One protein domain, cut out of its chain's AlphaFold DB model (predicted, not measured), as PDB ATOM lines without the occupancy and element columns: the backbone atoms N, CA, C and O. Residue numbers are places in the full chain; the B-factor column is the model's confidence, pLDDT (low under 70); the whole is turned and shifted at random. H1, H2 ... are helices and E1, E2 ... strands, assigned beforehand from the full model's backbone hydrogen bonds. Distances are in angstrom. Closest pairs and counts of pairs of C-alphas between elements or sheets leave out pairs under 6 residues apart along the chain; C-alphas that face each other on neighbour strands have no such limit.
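AT A GLANCE: This is residues 480 to 495 and 502 to 530 of the 644 residues of the protein "Zn(2)-C6 fungal-type domain-containing protein" of Penicillium vulpinum (UniProt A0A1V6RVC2). Picture a small sheet of three strands, E1, E2 and E3, folded as two hairpins one after the other, with a single short helix, H1, beside the edge strand E1 and only grazing the sheet. The first two printed residues, 480 to 481, pair with E1 in a short parallel run, and the link from E2 to E3 reaches past the strands at the end where Gly 520 lies. The printed part has 45 residues, with one named helix and three named strands in the order H1 E1 E2 E3; the sheet runs E1, E2, E3, antiparallel throughout, and the class is mixed, helices and strands. The whole is compact, with a radius of gyration of the C-alphas of 10.5 A, and flat, with spans of 29 by 23 by 12 A.

HOW THE PARTS SIT: Start at residues 480 to 481, which pair, parallel, with residues 507 to 508 of E1, the strand of residues 503 to 508. Go on to H1, residues 484 to 490, which is on the sheet but only grazes it; its closest C-alphas to E1 are those of Ala 487 and Ile 506, 7.1 A apart. Within H1 every O i to N i+4 pair is within hydrogen-bond range. Next look at E2, residues 512 to 517, an inner strand that makes a hairpin with E1, antiparallel at 163 degrees. There N 504 and O 516, 2.8 A apart, and N 506 and O 514, 2.9 A apart, are within hydrogen-bond range. E3, residues 526 to 529, is the other edge strand and makes a hairpin with E2, antiparallel at 168 degrees, with N 515 and O 526 within hydrogen-bond range at 2.8 A. These strands form a meander, each the antiparallel neighbour of the one before.

IN THESE COORDINATES: Find C-alpha 484 at (278.956, 282.059, 440.670); from there H1 runs 9.7 A to C-alpha 490. E1 begins at C-alpha 503, at (280.862, 272.896, 424.535), and is 16.2 A long to C-alpha 508. E2 runs back from C-alpha 512 to C-alpha 517, 16.3 A. E3 goes from C-alpha 526 to C-alpha 529 at (287.396, 270.354, 440.476), 10.3 A.

THE WHOLE: The two C-alphas farthest apart, those of Phe 510 and Gly 520, are 29.0 A apart. Residues 496 to 501 are not printed; look across this cut, within the link from H1 to E1, and you find C-alphas 495 and 502 at 11.6 A. The link from E1 to E2 is tight, and the link from E2 to E3 is short, with 8 residues. The mean pLDDT of the printed part is 83.3, and the model's confidence is under 70 at residues 494 to 495 and 521 to 522.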
ATOM      1  N   THR A 480     286.681 283.636 432.401       77.81
ATOM      2  CA  THR A 480     287.126 283.521 433.806       77.81
ATOM      3  C   THR A 480     286.262 284.376 434.739       77.81
ATOM      4  O   THR A 480     286.345 285.607 434.728       77.81
ATOM      5  N   VAL A 481     285.444 283.740 435.582       86.50
ATOM      6  CA  VAL A 481     284.415 284.417 436.396       86.50
ATOM      7  C   VAL A 481     284.734 284.437 437.896       86.50
ATOM      8  O   VAL A 481     284.968 283.413 438.535       86.50
ATOM      9  N   LYS A 482     284.697 285.643 438.480       79.25
ATOM     10  CA  LYS A 482     285.098 285.934 439.876       79.25
ATOM     11  C   LYS A 482     284.087 285.476 440.944       79.25
ATOM     12  O   LYS A 482     284.380 285.562 442.132       79.25
ATOM     13  N   ASN A 483     282.876 285.072 440.553       81.06
ATOM     14  CA  ASN A 483     281.841 284.529 441.441       81.06
ATOM     15  C   ASN A 483     280.781 283.747 440.633       81.06
ATOM     16  O   ASN A 483     280.629 283.977 439.432       81.06
ATOM     17  N   LEU A 484     280.017 282.868 441.298       78.38
ATOM     18  CA  LEU A 484     278.956 282.059 440.670       78.38
ATOM     19  C   LEU A 484     277.846 282.898 440.017       78.38
ATOM     20  O   LEU A 484     277.356 282.537 438.956       78.38
ATOM     21  N   GLY A 485     277.451 284.028 440.608       86.75
ATOM     22  CA  GLY A 485     276.423 284.905 440.034       86.75
ATOM     23  C   GLY A 485     276.829 285.492 438.679       86.75
ATOM     24  O   GLY A 485     275.989 285.625 437.793       86.75
ATOM     25  N   ASN A 486     278.119 285.782 438.484       78.88
ATOM     26  CA  ASN A 486     278.655 286.172 437.181       78.88
ATOM     27  C   ASN A 486     278.685 284.982 436.207       78.88
ATOM     28  O   ASN A 486     278.346 285.178 435.048       78.88
ATOM     29  N   ALA A 487     279.006 283.764 436.668       77.31
ATOM     30  CA  ALA A 487     278.924 282.548 435.846       77.31
ATOM     31  C   ALA A 487     277.510 282.343 435.270       77.31
ATOM     32  O   ALA A 487     277.347 282.161 434.068       77.31
ATOM     33  N   TRP A 488     276.480 282.466 436.114       78.38
ATOM     34  CA  TRP A 488     275.081 282.338 435.698       78.38
ATOM     35  C   TRP A 488     274.613 283.459 434.760       78.38
ATOM     36  O   TRP A 488     273.845 283.187 433.843       78.38
ATOM     37  N   ARG A 489     275.095 284.702 434.919       80.56
ATOM     38  CA  ARG A 489     274.834 285.777 433.936       80.56
ATOM     39  C   ARG A 489     275.496 285.490 432.592       80.56
ATOM     40  O   ARG A 489     274.864 285.654 431.562       80.56
ATOM     41  N   THR A 490     276.734 285.006 432.617       77.81
ATOM     42  CA  THR A 490     277.487 284.587 431.430       77.81
ATOM     43  C   THR A 490     276.816 283.445 430.653       77.81
ATOM     44  O   THR A 490     277.051 283.334 429.454       77.81
ATOM     45  N   LEU A 491     275.964 282.640 431.299       73.50
ATOM     46  CA  LEU A 491     275.125 281.615 430.656       73.50
ATOM     47  C   LEU A 491     273.778 282.136 430.127       73.50
ATOM     48  O   LEU A 491     273.096 281.417 429.406       73.50
ATOM     49  N   ALA A 492     273.385 283.358 430.493       73.44
ATOM     50  CA  ALA A 492     272.191 284.038 429.985       73.44
ATOM     51  C   ALA A 492     272.512 285.066 428.879       73.44
ATOM     52  O   ALA A 492     271.603 285.621 428.267       73.44
ATOM     53  N   GLU A 493     273.796 285.328 428.628       76.56
ATOM     54  CA  GLU A 493     274.283 285.952 427.396       76.56
ATOM     55  C   GLU A 493     274.177 284.911 426.270       76.56
ATOM     56  O   GLU A 493     274.747 283.827 426.399       76.56
ATOM     57  N   GLU A 494     273.460 285.212 425.181       61.06
ATOM     58  CA  GLU A 494     273.351 284.284 424.043       61.06
ATOM     59  C   GLU A 494     274.747 283.919 423.498       61.06
ATOM     60  O   GLU A 494     275.618 284.794 423.394       61.06
ATOM     61  N   PRO A 495     274.996 282.642 423.145       58.41
ATOM     62  CA  PRO A 495     276.256 282.250 422.532       58.41
ATOM     63  C   PRO A 495     276.408 282.968 421.188       58.41
ATOM     64  O   PRO A 495     275.530 282.906 420.330       58.41
ATOM     65  N   GLU A 502     280.996 272.356 420.283       87.00
ATOM     66  CA  GLU A 502     280.184 271.391 421.041       87.00
ATOM     67  C   GLU A 502     279.989 271.750 422.528       87.00
ATOM     68  O   GLU A 502     279.021 271.324 423.152       87.00
ATOM     69  N   PHE A 503     280.895 272.539 423.119       88.25
ATOM     70  CA  PHE A 503     280.862 272.896 424.535       88.25
ATOM     71  C   PHE A 503     281.360 274.319 424.835       88.25
ATOM     72  O   PHE A 503     282.320 274.824 424.250       88.25
ATOM     73  N   THR A 504     280.751 274.941 425.846       90.75
ATOM     74  CA  THR A 504     281.214 276.178 426.491       90.75
ATOM     75  C   THR A 504     281.968 275.842 427.779       90.75
ATOM     76  O   THR A 504     281.451 275.104 428.618       90.75
ATOM     77  N   ILE A 505     283.172 276.403 427.965       92.50
ATOM     78  CA  ILE A 505     283.978 276.224 429.185       92.50
ATOM     79  C   ILE A 505     283.944 277.493 430.041       92.50
ATOM     80  O   ILE A 505     284.478 278.533 429.650       92.50
ATOM     81  N   ILE A 506     283.403 277.386 431.254       93.38
ATOM     82  CA  ILE A 506     283.451 278.445 432.270       93.38
ATOM     83  C   ILE A 506     284.419 278.023 433.374       93.38
ATOM     84  O   ILE A 506     284.197 277.020 434.052       93.38
ATOM     85  N   LYS A 507     285.474 278.815 433.587       90.94
ATOM     86  CA  LYS A 507     286.421 278.630 434.698       90.94
ATOM     87  C   LYS A 507     286.147 279.651 435.792       90.94
ATOM     88  O   LYS A 507     286.058 280.850 435.519       90.94
ATOM     89  N   THR A 508     286.020 279.197 437.031       93.62
ATOM     90  CA  THR A 508     285.829 280.089 438.179       93.62
ATOM     91  C   THR A 508     287.157 280.408 438.861       93.62
ATOM     92  O   THR A 508     288.131 279.671 438.742       93.62
ATOM     93  N   THR A 509     287.208 281.494 439.635       89.25
ATOM     94  CA  THR A 509     288.381 281.832 440.469       89.25
ATOM     95  C   THR A 509     288.435 281.049 441.794       89.25
ATOM     96  O   THR A 509     288.900 281.577 442.802       89.25
ATOM     97  N   PHE A 510     287.865 279.845 441.818       88.38
ATOM     98  CA  PHE A 510     287.860 278.900 442.943       88.38
ATOM     99  C   PHE A 510     287.890 277.457 442.406       88.38
ATOM    100  O   PHE A 510     287.196 276.574 442.901       88.38
ATOM    101  N   ASP A 511     288.670 277.270 441.338       91.06
ATOM    102  CA  ASP A 511     289.135 275.983 440.811       91.06
ATOM    103  C   ASP A 511     288.054 274.991 440.348       91.06
ATOM    104  O   ASP A 511     288.338 273.811 440.131       91.06
ATOM    105  N   LEU A 512     286.837 275.489 440.084       92.06
ATOM    106  CA  LEU A 512     285.817 274.771 439.318       92.06
ATOM    107  C   LEU A 512     285.898 275.126 437.832       92.06
ATOM    108  O   LEU A 512     285.928 276.302 437.450       92.06
ATOM    109  N   THR A 513     285.842 274.095 436.996       92.00
ATOM    110  CA  THR A 513     285.598 274.206 435.558       92.00
ATOM    111  C   THR A 513     284.252 273.563 435.236       92.00
ATOM    112  O   THR A 513     284.038 272.386 435.511       92.00
ATOM    113  N   PHE A 514     283.345 274.338 434.645       93.81
ATOM    114  CA  PHE A 514     282.090 273.840 434.084       93.81
ATOM    115  C   PHE A 514     282.248 273.715 432.570       93.81
ATOM    116  O   PHE A 514     282.628 274.689 431.912       93.81
ATOM    117  N   LYS A 515     281.940 272.542 432.024       94.38
ATOM    118  CA  LYS A 515     281.864 272.275 430.587       94.38
ATOM    119  C   LYS A 515     280.408 271.950 430.258       94.38
ATOM    120  O   LYS A 515     279.850 270.962 430.727       94.38
ATOM    121  N   ILE A 516     279.781 272.855 429.515       93.31
ATOM    122  CA  ILE A 516     278.340 272.863 429.251       93.31
ATOM    123  C   ILE A 516     278.144 272.625 427.751       93.31
ATOM    124  O   ILE A 516     278.648 273.441 426.973       93.31
ATOM    125  N   PRO A 517     277.475 271.536 427.328       90.19
ATOM    126  CA  PRO A 517     277.254 271.263 425.913       90.19
ATOM    127  C   PRO A 517     276.339 272.317 425.276       90.19
ATOM    128  O   PRO A 517     275.498 272.921 425.952       90.19
ATOM    129  N   THR A 518     276.496 272.555 423.975       85.94
ATOM    130  CA  THR A 518     275.564 273.398 423.211       85.94
ATOM    131  C   THR A 518     274.150 272.801 423.198       85.94
ATOM    132  O   THR A 518     274.012 271.578 423.136       85.94
ATOM    133  N   PRO A 519     273.087 273.632 423.240       75.56
ATOM    134  CA  PRO A 519     271.707 273.156 423.320       75.56
ATOM    135  C   PRO A 519     271.283 272.445 422.026       75.56
ATOM    136  O   PRO A 519     270.878 273.074 421.052       75.56
ATOM    137  N   GLY A 520     271.376 271.119 422.052       81.00
ATOM    138  CA  GLY A 520     271.062 270.204 420.955       81.00
ATOM    139  C   GLY A 520     271.284 268.760 421.402       81.00
ATOM    140  O   GLY A 520     270.388 267.932 421.266       81.00
ATOM    141  N   ASP A 521     272.420 268.518 422.061       60.81
ATOM    142  CA  ASP A 521     272.745 267.258 422.732       60.81
ATOM    143  C   ASP A 521     272.451 267.298 424.246       60.81
ATOM    144  O   ASP A 521     272.003 268.307 424.799       60.81
ATOM    145  N   ALA A 522     272.610 266.149 424.912       57.09
ATOM    146  CA  ALA A 522     272.006 265.860 426.215       57.09
ATOM    147  C   ALA A 522     272.421 266.802 427.369       57.09
ATOM    148  O   ALA A 522     273.541 267.295 427.454       57.09
ATOM    149  N   THR A 523     271.509 266.977 428.331       75.62
ATOM    150  CA  THR A 523     271.550 267.984 429.414       75.62
ATOM    151  C   THR A 523     272.580 267.731 430.534       75.62
ATOM    152  O   THR A 523     272.352 268.134 431.678       75.62
ATOM    153  N   LEU A 524     273.688 267.039 430.264       81.75
ATOM    154  CA  LEU A 524     274.715 266.740 431.264       81.75
ATOM    155  C   LEU A 524     275.752 267.873 431.331       81.75
ATOM    156  O   LEU A 524     276.551 268.055 430.416       81.75
ATOM    157  N   VAL A 525     275.774 268.615 432.441       89.94
ATOM    158  CA  VAL A 525     276.833 269.598 432.720       89.94
ATOM    159  C   VAL A 525     277.996 268.908 433.423       89.94
ATOM    160  O   VAL A 525     277.910 268.558 434.601       89.94
ATOM    161  N   GLU A 526     279.107 268.744 432.711       92.44
ATOM    162  CA  GLU A 526     280.339 268.199 433.272       92.44
ATOM    163  C   GLU A 526     280.996 269.256 434.176       92.44
ATOM    164  O   GLU A 526     281.279 270.380 433.753       92.44
ATOM    165  N   THR A 527     281.219 268.912 435.446       93.19
ATOM    166  CA  THR A 527     281.833 269.802 436.443       93.19
ATOM    167  C   THR A 527     283.093 269.151 436.989       93.19
ATOM    168  O   THR A 527     283.021 268.079 437.583       93.19
ATOM    169  N   THR A 528     284.240 269.805 436.816       93.88
ATOM    170  CA  THR A 528     285.545 269.320 437.288       93.88
ATOM    171  C   THR A 528     286.155 270.277 438.311       93.88
ATOM    172  O   THR A 528     286.267 271.483 438.087       93.88
ATOM    173  N   THR A 529     286.551 269.720 439.455       92.88
ATOM    174  CA  THR A 529     287.396 270.354 440.476       92.88
ATOM    175  C   THR A 529     288.863 270.107 440.141       92.88
ATOM    176  O   THR A 529     289.270 268.949 440.041       92.88
ATOM    177  N   ASN A 530     289.678 271.155 440.027       81.06
ATOM    178  CA  ASN A 530     291.130 270.970 439.980       81.06
ATOM    179  C   ASN A 530     291.650 270.740 441.407       81.06
ATOM    180  O   ASN A 530     291.821 271.698 442.162       81.06
TER     181      ASN A 530